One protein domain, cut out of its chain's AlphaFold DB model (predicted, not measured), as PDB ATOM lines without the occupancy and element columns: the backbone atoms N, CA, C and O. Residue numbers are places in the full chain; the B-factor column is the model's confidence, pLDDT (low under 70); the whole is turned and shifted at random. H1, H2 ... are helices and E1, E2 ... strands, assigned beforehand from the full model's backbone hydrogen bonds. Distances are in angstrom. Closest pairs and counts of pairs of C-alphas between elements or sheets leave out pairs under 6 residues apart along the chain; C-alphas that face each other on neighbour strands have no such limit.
ATOM      1  N   VAL A 454      52.786  56.699   3.149       64.50
ATOM      2  CA  VAL A 454      54.007  55.912   3.427       64.50
ATOM      3  C   VAL A 454      53.957  54.524   2.759       64.50
ATOM      4  O   VAL A 454      54.823  53.684   2.991       64.50
ATOM      5  N   VAL A 455      52.892  54.225   2.008       68.44
ATOM      6  CA  VAL A 455      52.655  52.918   1.390       68.44
ATOM      7  C   VAL A 455      53.104  52.979  -0.068       68.44
ATOM      8  O   VAL A 455      52.641  53.872  -0.784       68.44
ATOM      9  N   PRO A 456      53.945  52.039  -0.536       74.38
ATOM     10  CA  PRO A 456      54.298  51.939  -1.946       74.38
ATOM     11  C   PRO A 456      53.060  51.672  -2.808       74.38
ATOM     12  O   PRO A 456      52.264  50.769  -2.522       74.38
ATOM     13  N   VAL A 457      52.910  52.445  -3.880       82.25
ATOM     14  CA  VAL A 457      51.809  52.330  -4.837       82.25
ATOM     15  C   VAL A 457      52.311  52.237  -6.273       82.25
ATOM     16  O   VAL A 457      53.335  52.820  -6.630       82.25
ATOM     17  N   LEU A 458      51.539  51.549  -7.115       83.19
ATOM     18  CA  LEU A 458      51.599  51.728  -8.566       83.19
ATOM     19  C   LEU A 458      50.394  52.558  -8.993       83.19
ATOM     20  O   LEU A 458      49.254  52.159  -8.736       83.19
ATOM     21  N   LYS A 459      50.646  53.700  -9.631       87.19
ATOM     22  CA  LYS A 459      49.618  54.534 -10.257       87.19
ATOM     23  C   LYS A 459      49.595  54.206 -11.742       87.19
ATOM     24  O   LYS A 459      50.625  54.256 -12.407       87.19
ATOM     25  N   LEU A 460      48.426  53.804 -12.219       88.50
ATOM     26  CA  LEU A 460      48.189  53.329 -13.571       88.50
ATOM     27  C   LEU A 460      47.261  54.308 -14.279       88.50
ATOM     28  O   LEU A 460      46.148  54.555 -13.803       88.50
ATOM     29  N   THR A 461      47.690  54.808 -15.430       86.94
ATOM     30  CA  THR A 461      46.844  55.570 -16.354       86.94
ATOM     31  C   THR A 461      46.543  54.669 -17.540       86.94
ATOM     32  O   THR A 461      47.463  54.069 -18.081       86.94
ATOM     33  N   ALA A 462      45.272  54.493 -17.908       83.62
ATOM     34  CA  ALA A 462      44.926  53.626 -19.031       83.62
ATOM     35  C   ALA A 462      45.282  54.317 -20.355       83.62
ATOM     36  O   ALA A 462      44.833  55.438 -20.601       83.62
ATOM     37  N   ASN A 463      46.071  53.643 -21.194       78.25
ATOM     38  CA  ASN A 463      46.563  54.191 -22.464       78.25
ATOM     39  C   ASN A 463      45.462  54.171 -23.530       78.25
ATOM     40  O   ASN A 463      45.277  55.136 -24.264       78.25
ATOM     41  N   ASP A 464      44.675  53.096 -23.516       72.38
ATOM     42  CA  ASP A 464      43.362  52.984 -24.142       72.38
ATOM     43  C   ASP A 464      42.363  52.470 -23.094       72.38
ATOM     44  O   ASP A 464      42.734  51.813 -22.117       72.38
ATOM     45  N   GLU A 465      41.072  52.753 -23.276       67.38
ATOM     46  CA  GLU A 465      40.041  52.409 -22.292       67.38
ATOM     47  C   GLU A 465      39.787  50.884 -22.193       67.38
ATOM     48  O   GLU A 465      38.896  50.323 -22.840       67.38
ATOM     49  N   THR A 466      40.567  50.208 -21.350       79.44
ATOM     50  CA  THR A 466      40.585  48.745 -21.201       79.44
ATOM     51  C   THR A 466      39.456  48.185 -20.324       79.44
ATOM     52  O   THR A 466      38.953  48.832 -19.406       79.44
ATOM     53  N   HIS A 467      39.070  46.937 -20.590       83.69
ATOM     54  CA  HIS A 467      38.077  46.170 -19.828       83.69
ATOM     55  C   HIS A 467      38.691  45.249 -18.756       83.69
ATOM     56  O   HIS A 467      37.943  44.597 -18.024       83.69
ATOM     57  N   GLU A 468      40.021  45.196 -18.651       84.75
ATOM     58  CA  GLU A 468      40.759  44.302 -17.753       84.75
ATOM     59  C   GLU A 468      41.997  44.995 -17.157       84.75
ATOM     60  O   GLU A 468      42.628  45.840 -17.795       84.75
ATOM     61  N   LEU A 469      42.341  44.619 -15.925       85.94
ATOM     62  CA  LEU A 469      43.564  44.986 -15.219       85.94
ATOM     63  C   LEU A 469      44.182  43.722 -14.605       85.94
ATOM     64  O   LEU A 469      43.568  43.076 -13.749       85.94
ATOM     65  N   THR A 470      45.420  43.414 -14.989       83.00
ATOM     66  CA  THR A 470      46.192  42.274 -14.476       83.00
ATOM     67  C   THR A 470      47.496  42.729 -13.817       83.00
ATOM     68  O   THR A 470      47.998  43.814 -14.103       83.00
ATOM     69  N   TYR A 471      48.045  41.909 -12.916       80.06
ATOM     70  CA  TYR A 471      49.372  42.099 -12.323       80.06
ATOM     71  C   TYR A 471      50.081  40.750 -12.179       80.06
ATOM     72  O   TYR A 471      49.603  39.853 -11.486       80.06
ATOM     73  N   GLY A 472      51.229  40.583 -12.836       72.44
ATOM     74  CA  GLY A 472      52.026  39.352 -12.789       72.44
ATOM     75  C   GLY A 472      51.306  38.121 -13.354       72.44
ATOM     76  O   GLY A 472      51.614  37.002 -12.951       72.44
ATOM     77  N   GLY A 473      50.328  38.326 -14.244       73.12
ATOM     78  CA  GLY A 473      49.446  37.281 -14.779       73.12
ATOM     79  C   GLY A 473      48.213  36.963 -13.920       73.12
ATOM     80  O   GLY A 473      47.436  36.086 -14.290       73.12
ATOM     81  N   GLU A 474      48.006  37.651 -12.792       79.00
ATOM     82  CA  GLU A 474      46.784  37.556 -11.984       79.00
ATOM     83  C   GLU A 474      45.784  38.655 -12.380       79.00
ATOM     84  O   GLU A 474      46.157  39.824 -12.474       79.00
ATOM     85  N   VAL A 475      44.511  38.303 -12.582       83.88
ATOM     86  CA  VAL A 475      43.446  39.268 -12.910       83.88
ATOM     87  C   VAL A 475      42.978  39.983 -11.640       83.88
ATOM     88  O   VAL A 475      42.347  39.383 -10.768       83.88
ATOM     89  N   LEU A 476      43.269  41.284 -11.544       84.31
ATOM     90  CA  LEU A 476      42.852  42.138 -10.427       84.31
ATOM     91  C   LEU A 476      41.412  42.639 -10.618       84.31
ATOM     92  O   LEU A 476      40.639  42.737  -9.658       84.31
ATOM     93  N   TRP A 477      41.043  42.968 -11.861       88.62
ATOM     94  CA  TRP A 477      39.694  43.392 -12.232       88.62
ATOM     95  C   TRP A 477      39.394  43.139 -13.712       88.62
ATOM     96  O   TRP A 477      40.255  43.326 -14.560       88.62
ATOM     97  N   GLU A 478      38.148  42.766 -14.001       88.38
ATOM     98  CA  GLU A 478      37.570  42.661 -15.344       88.38
ATOM     99  C   GLU A 478      36.100  43.131 -15.301       88.38
ATOM    100  O   GLU A 478      35.380  42.831 -14.343       88.38
ATOM    101  N   ASP A 479      35.627  43.858 -16.321       85.00
ATOM    102  CA  ASP A 479      34.206  44.219 -16.486       85.00
ATOM    103  C   ASP A 479      33.831  44.354 -17.974       85.00
ATOM    104  O   ASP A 479      34.436  45.100 -18.735       85.00
ATOM    105  N   LYS A 480      32.766  43.665 -18.402       81.94
ATOM    106  CA  LYS A 480      32.308  43.613 -19.809       81.94
ATOM    107  C   LYS A 480      31.537  44.856 -20.284       81.94
ATOM    108  O   LYS A 480      31.089  44.904 -21.430       81.94
ATOM    109  N   LYS A 481      31.260  45.813 -19.396       81.62
ATOM    110  CA  LYS A 481      30.416  46.997 -19.647       81.62
ATOM    111  C   LYS A 481      31.077  48.300 -19.222       81.62
ATOM    112  O   LYS A 481      30.749  49.331 -19.810       81.62
ATOM    113  N   LYS A 482      31.946  48.253 -18.214       85.31
ATOM    114  CA  LYS A 482      32.754  49.383 -17.760       85.31
ATOM    115  C   LYS A 482      34.178  49.270 -18.277       85.31
ATOM    116  O   LYS A 482      34.678  48.162 -18.433       85.31
ATOM    117  N   ARG A 483      34.829  50.409 -18.488       87.12
ATOM    118  CA  ARG A 483      36.246  50.490 -18.862       87.12
ATOM    119  C   ARG A 483      37.031  51.179 -17.760       87.12
ATOM    120  O   ARG A 483      36.512  52.117 -17.158       87.12
ATOM    121  N   CYS A 484      38.243  50.726 -17.478       88.00
ATOM    122  CA  CYS A 484      39.155  51.395 -16.562       88.00
ATOM    123  C   CYS A 484      39.797  52.599 -17.267       88.00
ATOM    124  O   CYS A 484      40.250  52.480 -18.402       88.00
ATOM    125  N   SER A 485      39.806  53.753 -16.597       84.69
ATOM    126  CA  SER A 485      40.530  54.954 -17.036       84.69
ATOM    127  C   SER A 485      41.808  55.186 -16.229       84.69
ATOM    128  O   SER A 485      42.777  55.737 -16.744       84.69
ATOM    129  N   SER A 486      41.823  54.763 -14.967       87.31
ATOM    130  CA  SER A 486      43.003  54.778 -14.102       87.31
ATOM    131  C   SER A 486      42.838  53.791 -12.947       87.31
ATOM    132  O   SER A 486      41.714  53.419 -12.585       87.31
ATOM    133  N   ALA A 487      43.949  53.366 -12.349       90.12
ATOM    134  CA  ALA A 487      43.941  52.553 -11.140       90.12
ATOM    135  C   ALA A 487      45.128  52.864 -10.218       90.12
ATOM    136  O   ALA A 487      46.209  53.218 -10.672       90.12
ATOM    137  N   ILE A 488      44.937  52.697  -8.911       88.31
ATOM    138  CA  ILE A 488      45.986  52.781  -7.891       88.31
ATOM    139  C   ILE A 488      46.049  51.432  -7.177       88.31
ATOM    140  O   ILE A 488      45.058  50.983  -6.593       88.31
ATOM    141  N   LEU A 489      47.205  50.774  -7.242       87.44
ATOM    142  CA  LEU A 489      47.489  49.510  -6.564       87.44
ATOM    143  C   LEU A 489      48.308  49.820  -5.314       87.44
ATOM    144  O   LEU A 489      49.454  50.245  -5.431       87.44
ATOM    145  N   TYR A 490      47.755  49.558  -4.133       81.56
ATOM    146  CA  TYR A 490      48.476  49.696  -2.867       81.56
ATOM    147  C   TYR A 490      49.179  48.380  -2.535       81.56
ATOM    148  O   TYR A 490      48.526  47.337  -2.385       81.56
ATOM    149  N   LEU A 491      50.507  48.423  -2.440       75.25
ATOM    150  CA  LEU A 491      51.347  47.247  -2.254       75.25
ATOM    151  C   LEU A 491      51.600  46.976  -0.764       75.25
ATOM    152  O   LEU A 491      51.820  47.894   0.022       75.25
ATOM    153  N   ASP A 492      51.632  45.697  -0.381       68.31
ATOM    154  CA  ASP A 492      52.303  45.266   0.850       68.31
ATOM    155  C   ASP A 492      53.568  44.495   0.438       68.31
ATOM    156  O   ASP A 492      53.517  43.340   0.003       68.31
ATOM    157  N   GLY A 493      54.710  45.186   0.446       69.62
ATOM    158  CA  GLY A 493      55.939  44.736  -0.203       69.62
ATOM    159  C   GLY A 493      55.831  44.795  -1.732       69.62
ATOM    160  O   GLY A 493      55.656  45.861  -2.304       69.62
ATOM    161  N   CYS A 494      55.940  43.644  -2.402       61.09
ATOM    162  CA  CYS A 494      55.889  43.532  -3.869       61.09
ATOM    163  C   CYS A 494      54.589  42.881  -4.384       61.09
ATOM    164  O   CYS A 494      54.599  42.263  -5.454       61.09
ATOM    165  N   VAL A 495      53.507  42.941  -3.595       70.62
ATOM    166  CA  VAL A 495      52.211  42.299  -3.881       70.62
ATOM    167  C   VAL A 495      51.066  43.302  -3.660       70.62
ATOM    168  O   VAL A 495      50.968  43.858  -2.562       70.62
ATOM    169  N   PRO A 496      50.177  43.528  -4.648       75.50
ATOM    170  CA  PRO A 496      48.989  44.358  -4.476       75.50
ATOM    171  C   PRO A 496      48.057  43.784  -3.405       75.50
ATOM    172  O   PRO A 496      47.682  42.615  -3.449       75.50
ATOM    173  N   SER A 497      47.667  44.618  -2.443       77.00
ATOM    174  CA  SER A 497      46.728  44.253  -1.370       77.00
ATOM    175  C   SER A 497      45.370  44.941  -1.519       77.00
ATOM    176  O   SER A 497      44.335  44.356  -1.181       77.00
ATOM    177  N   LEU A 498      45.364  46.168  -2.048       84.38
ATOM    178  CA  LEU A 498      44.167  46.950  -2.361       84.38
ATOM    179  C   LEU A 498      44.301  47.535  -3.765       84.38
ATOM    180  O   LEU A 498      45.402  47.887  -4.184       84.38
ATOM    181  N   VAL A 499      43.173  47.687  -4.456       88.50
ATOM    182  CA  VAL A 499      43.101  48.398  -5.737       88.50
ATOM    183  C   VAL A 499      41.959  49.401  -5.675       88.50
ATOM    184  O   VAL A 499      40.859  49.071  -5.225       88.50
ATOM    185  N   LEU A 500      42.215  50.621  -6.127       90.12
ATOM    186  CA  LEU A 500      41.204  51.630  -6.418       90.12
ATOM    187  C   LEU A 500      41.218  51.870  -7.926       90.12
ATOM    188  O   LEU A 500      42.210  52.370  -8.436       90.12
ATOM    189  N   LEU A 501      40.143  51.522  -8.630       90.81
ATOM    190  CA  LEU A 501      39.982  51.822 -10.053       90.81
ATOM    191  C   LEU A 501      38.996  52.973 -10.244       90.81
ATOM    192  O   LEU A 501      37.927  52.984  -9.628       90.81
ATOM    193  N   GLU A 502      39.296  53.883 -11.162       89.50
ATOM    194  CA  GLU A 502      38.292  54.750 -11.770       89.50
ATOM    195  C   GLU A 502      37.818  54.098 -13.073       89.50
ATOM    196  O   GLU A 502      38.613  53.687 -13.921       89.50
ATOM    197  N   THR A 503      36.499  53.925 -13.190       90.06
ATOM    198  CA  THR A 503      35.878  53.178 -14.289       90.06
ATOM    199  C   THR A 503      34.737  53.966 -14.917       90.06
ATOM    200  O   THR A 503      33.850  54.441 -14.203       90.06
ATOM    201  N   LYS A 504      34.726  54.087 -16.244       86.31
ATOM    202  CA  LYS A 504      33.647  54.731 -17.004       86.31
ATOM    203  C   LYS A 504      32.615  53.709 -17.466       86.31
ATOM    204  O   LYS A 504      32.965  52.585 -17.827       86.31
ATOM    205  N   ASP A 505      31.346  54.105 -17.486       84.56
ATOM    206  CA  ASP A 505      30.300  53.390 -18.224       84.56
ATOM    207  C   ASP A 505      30.126  53.941 -19.656       84.56
ATOM    208  O   ASP A 505      30.816  54.866 -20.075       84.56
ATOM    209  N   LYS A 506      29.173  53.387 -20.419       80.06
ATOM    210  CA  LYS A 506      28.873  53.789 -21.811       80.06
ATOM    211  C   LYS A 506      28.361  55.234 -21.990       80.06
ATOM    212  O   LYS A 506      27.982  55.590 -23.103       80.06
ATOM    213  N   LYS A 507      28.253  56.026 -20.920       84.00
ATOM    214  CA  LYS A 507      27.866  57.446 -20.930       84.00
ATOM    215  C   LYS A 507      28.973  58.336 -20.346       84.00
ATOM    216  O   LYS A 507      28.669  59.401 -19.814       84.00
ATOM    217  N   ASP A 508      30.216  57.850 -20.352       79.44
ATOM    218  CA  ASP A 508      31.398  58.480 -19.745       79.44
ATOM    219  C   ASP A 508      31.262  58.784 -18.244       79.44
ATOM    220  O   ASP A 508      32.040  59.547 -17.666       79.44
ATOM    221  N   LYS A 509      30.296  58.155 -17.559       84.38
ATOM    222  CA  LYS A 509      30.108  58.367 -16.128       84.38
ATOM    223  C   LYS A 509      31.193  57.627 -15.353       84.38
ATOM    224  O   LYS A 509      31.147  56.404 -15.217       84.38
ATOM    225  N   VAL A 510      32.132  58.389 -14.799       85.44
ATOM    226  CA  VAL A 510      33.188  57.876 -13.916       85.44
ATOM    227  C   VAL A 510      32.581  57.341 -12.613       85.44
ATOM    228  O   VAL A 510      31.775  58.000 -11.950       85.44
ATOM    229  N   THR A 511      32.978  56.129 -12.231       86.25
ATOM    230  CA  THR A 511      32.617  55.460 -10.977       86.25
ATOM    231  C   THR A 511      33.844  54.794 -10.361       86.25
ATOM    232  O   THR A 511      34.585  54.093 -11.052       86.25
ATOM    233  N   LYS A 512      34.049  54.993  -9.054       89.38
ATOM    234  CA  LYS A 512      35.143  54.359  -8.306       89.38
ATOM    235  C   LYS A 512      34.780  52.925  -7.937       89.38
ATOM    236  O   LYS A 512      33.694  52.672  -7.413       89.38
ATOM    237  N   VAL A 513      35.690  51.996  -8.210       88.38
ATOM    238  CA  VAL A 513      35.602  50.584  -7.828       88.38
ATOM    239  C   VAL A 513      36.739  50.302  -6.860       88.38
ATOM    240  O   VAL A 513      37.911  50.402  -7.209       88.38
ATOM    241  N   TYR A 514      36.386  49.944  -5.631       88.88
ATOM    242  CA  TYR A 514      37.344  49.580  -4.597       88.88
ATOM    243  C   TYR A 514      37.429  48.058  -4.530       88.88
ATOM    244  O   TYR A 514      36.407  47.401  -4.329       88.88
ATOM    245  N   ARG A 515      38.627  47.484  -4.650       85.75
ATOM    246  CA  ARG A 515      38.863  46.047  -4.462       85.75
ATOM    247  C   ARG A 515      39.913  45.787  -3.393       85.75
ATOM    248  O   ARG A 515      40.773  46.622  -3.109       85.75
ATOM    249  N   TYR A 516      39.834  44.607  -2.795       83.62
ATOM    250  CA  TYR A 516      40.843  44.083  -1.883       83.62
ATOM    251  C   TYR A 516      41.052  42.591  -2.134       83.62
ATOM    252  O   TYR A 516      40.108  41.874  -2.483       83.62
ATOM    253  N   HIS A 517      42.274  42.118  -1.906       77.69
ATOM    254  CA  HIS A 517      42.561  40.691  -1.910       77.69
ATOM    255  C   HIS A 517      42.228  40.098  -0.534       77.69
ATOM    256  O   HIS A 517      42.634  40.634   0.501       77.69
ATOM    257  N   ASP A 518      41.469  39.000  -0.489       69.69
ATOM    258  CA  ASP A 518      41.106  38.333   0.774       69.69
ATOM    259  C   ASP A 518      42.069  37.202   1.184       69.69
ATOM    260  O   ASP A 518      41.845  36.519   2.184       69.69
ATOM    261  N   GLY A 519      43.150  37.019   0.417       54.69
ATOM    262  CA  GLY A 519      44.099  35.914   0.554       54.69
ATOM    263  C   GLY A 519      43.786  34.710  -0.342       54.69
ATOM    264  O   GLY A 519      44.563  33.756  -0.341       54.69
ATOM    265  N   LYS A 520      42.678  34.741  -1.097       66.88
ATOM    266  CA  LYS A 520      42.327  33.736  -2.115       66.88
ATOM    267  C   LYS A 520      41.862  34.338  -3.443       66.88
ATOM    268  O   LYS A 520      42.071  33.701  -4.469       66.88
ATOM    269  N   GLN A 521      41.168  35.477  -3.418       76.12
ATOM    270  CA  GLN A 521      40.642  36.142  -4.613       76.12
ATOM    271  C   GLN A 521      40.396  37.644  -4.394       76.12
ATOM    272  O   GLN A 521      40.231  38.115  -3.263       76.12
ATOM    273  N   TRP A 522      40.287  38.391  -5.494       84.69
ATOM    274  CA  TRP A 522      39.907  39.805  -5.487       84.69
ATOM    275  C   TRP A 522      38.408  40.000  -5.294       84.69
ATOM    276  O   TRP A 522      37.589  39.526  -6.086       84.69
ATOM    277  N   LYS A 523      38.036  40.760  -4.264       82.81
ATOM    278  CA  LYS A 523      36.642  41.089  -3.946       82.81
ATOM    279  C   LYS A 523      36.399  42.583  -4.019       82.81
ATOM    280  O   LYS A 523      37.242  43.374  -3.600       82.81
ATOM    281  N   ASP A 524      35.219  42.939  -4.505       83.12
ATOM    282  CA  ASP A 524      34.716  44.304  -4.440       83.12
ATOM    283  C   ASP A 524      34.439  44.676  -2.976       83.12
ATOM    284  O   ASP A 524      33.942  43.874  -2.178       83.12
ATOM    285  N   GLY A 525      34.792  45.903  -2.617       81.56
ATOM    286  CA  GLY A 525      34.582  46.493  -1.303       81.56
ATOM    287  C   GLY A 525      33.888  47.845  -1.411       81.56
ATOM    288  O   GLY A 525      33.741  48.420  -2.488       81.56
ATOM    289  N   LYS A 526      33.457  48.374  -0.266       83.62
ATOM    290  CA  LYS A 526      32.975  49.754  -0.172       83.62
ATOM    291  C   LYS A 526      34.145  50.674   0.157       83.62
ATOM    292  O   LYS A 526      35.094  50.255   0.815       83.62
ATOM    293  N   GLU A 527      34.025  51.945  -0.210       84.06
ATOM    294  CA  GLU A 527      35.004  52.993   0.112       84.06
ATOM    295  C   GLU A 527      35.402  52.997   1.596       84.06
ATOM    296  O   GLU A 527      36.581  52.993   1.930       84.06
ATOM    297  N   LYS A 528      34.420  52.887   2.500       76.50
ATOM    298  CA  LYS A 528      34.654  52.802   3.950       76.50
ATOM    299  C   LYS A 528      35.555  51.622   4.342       76.50
ATOM    300  O   LYS A 528      36.413  51.772   5.209       76.50
ATOM    301  N   ASP A 529      35.373  50.466   3.706       76.06
ATOM    302  CA  ASP A 529      36.132  49.247   4.000       76.06
ATOM    303  C   ASP A 529      37.539  49.314   3.391       76.06
ATOM    304  O   ASP A 529      38.504  48.860   4.006       76.06
ATOM    305  N   HIS A 530      37.666  49.920   2.205       83.50
ATOM    306  CA  HIS A 530      38.946  50.210   1.565       83.50
ATOM    307  C   HIS A 530      39.762  51.201   2.402       83.50
ATOM    308  O   HIS A 530      40.886  50.884   2.769       83.50
ATOM    309  N   ASN A 531      39.172  52.323   2.821       78.19
ATOM    310  CA  ASN A 531      39.833  53.330   3.655       78.19
ATOM    311  C   ASN A 531      40.236  52.763   5.026       78.19
ATOM    312  O   ASN A 531      41.309  53.082   5.534       78.19
ATOM    313  N   ALA A 532      39.433  51.867   5.615       75.19
ATOM    314  CA  ALA A 532      39.810  51.156   6.838       75.19
ATOM    315  C   ALA A 532      41.014  50.216   6.624       75.19
ATOM    316  O   ALA A 532      41.927  50.189   7.450       75.19
ATOM    317  N   LYS A 533      41.052  49.470   5.511       78.06
ATOM    318  CA  LYS A 533      42.187  48.599   5.156       78.06
ATOM    319  C   LYS A 533      43.443  49.403   4.807       78.06
ATOM    320  O   LYS A 533      44.524  49.030   5.255       78.06
ATOM    321  N   LEU A 534      43.300  50.505   4.072       76.88
ATOM    322  CA  LEU A 534      44.388  51.413   3.712       76.88
ATOM    323  C   LEU A 534      44.957  52.098   4.955       76.88
ATOM    324  O   LEU A 534      46.167  52.148   5.107       76.88
ATOM    325  N   LYS A 535      44.117  52.507   5.915       75.00
ATOM    326  CA  LYS A 535      44.593  53.014   7.211       75.00
ATOM    327  C   LYS A 535      45.438  51.976   7.959       75.00
ATOM    328  O   LYS A 535      46.508  52.321   8.449       75.00
ATOM    329  N   VAL A 536      45.005  50.712   8.002       72.06
ATOM    330  CA  VAL A 536      45.788  49.613   8.606       72.06
ATOM    331  C   VAL A 536      47.095  49.357   7.844       72.06
ATOM    332  O   VAL A 536      48.093  48.998   8.466       72.06
ATOM    333  N   LEU A 537      47.114  49.539   6.520       69.00
ATOM    334  CA  LEU A 537      48.330  49.440   5.713       69.00
ATOM    335  C   LEU A 537      49.271  50.622   6.011       69.00
ATOM    336  O   LEU A 537      50.408  50.390   6.406       69.00
ATOM    337  N   ASN A 538      48.780  51.865   5.999       67.62
ATOM    338  CA  ASN A 538      49.535  53.063   6.392       67.62
ATOM    339  C   ASN A 538      50.103  52.936   7.816       67.62
ATOM    340  O   ASN A 538      51.256  53.280   8.049       67.62
ATOM    341  N   GLU A 539      49.353  52.386   8.776       67.44
ATOM    342  CA  GLU A 539      49.835  52.135  10.146       67.44
ATOM    343  C   GLU A 539      50.973  51.095  10.228       67.44
ATOM    344  O   GLU A 539      51.763  51.149  11.169       67.44
ATOM    345  N   ARG A 540      51.119  50.182   9.251       59.50
ATOM    346  CA  ARG A 540      52.283  49.272   9.164       59.50
ATOM    347  C   ARG A 540      53.544  49.969   8.657       59.50
ATOM    348  O   ARG A 540      54.637  49.552   9.031       59.50
TER     349      ARG A 540
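This is residues 454 to 540 of the 864 residues of an uncharacterized protein of Theileria equi strain WA (UniProt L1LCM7). A strongly twisted sheet of five strands is covered on one face by the last element, helix H1, and on part of its other face by the small hairpin E2 and E3, a sandwich of one large and one small sheet. The printed part has 87 residues, with seven named strands, E1 to E7, followed by one named helix. The large sheet has the order E1 - E4 - E5 - E6 - E7, all antiparallel, and the class is mixed, helices and strands. The whole is compact, with a radius of gyration of the C-alphas of 12.7 A, and spans 39 by 28 by 24 A.

The large sheet holds E1, residues 455 to 466, E4, 483 to 492, E5, 495 to 504, E6, 510 to 517, and E7, 522 to 525. E4 to E7 form a meander, each strand the antiparallel neighbour of the one before. Within hydrogen-bond range are N 460 and O 487 of E1 and E4, 2.8 A, N 488 and O 500 of E4 and E5, 2.8 A, N 511 and O 503 of E6 and E5, 2.7 A, and N 525 and O 514 of E7 and E6, 2.8 A. H1, residues 527 to 540, is on this sheet at a height of 8.9 A, two layers, and runs along the strands, at 26 degrees to E4 on the local plane. The closest C-alphas of E6 and H1, Tyr 514 and Glu 527, are 6.3 A apart. In H1 every O i to N i+4 pair is within hydrogen-bond range. The hairpin of E2, residues 468 to 471, and E3, 474 to 478, has N 469 and O 477 at 2.8 A. H1 is apart from E2 and E3.

E1 begins at C-alpha 455, (52.655, 52.918, 1.390), measures 26.0 A and bends by 88 degrees at residue 463. E4 measures 26.0 A, E5 25.9 A and E6 23.0 A. H1, 19.9 A, ends at C-alpha 540, (52.283, 49.272, 9.164).

The C-alphas farthest apart, of Lys 507 and Arg 540, are 39.6 A apart. The printed part has no cut, and its links are tight. Low confidence, pLDDT under 70, falls on 13 residues, among them 492 to 494, 518 to 520 and 537 to 540.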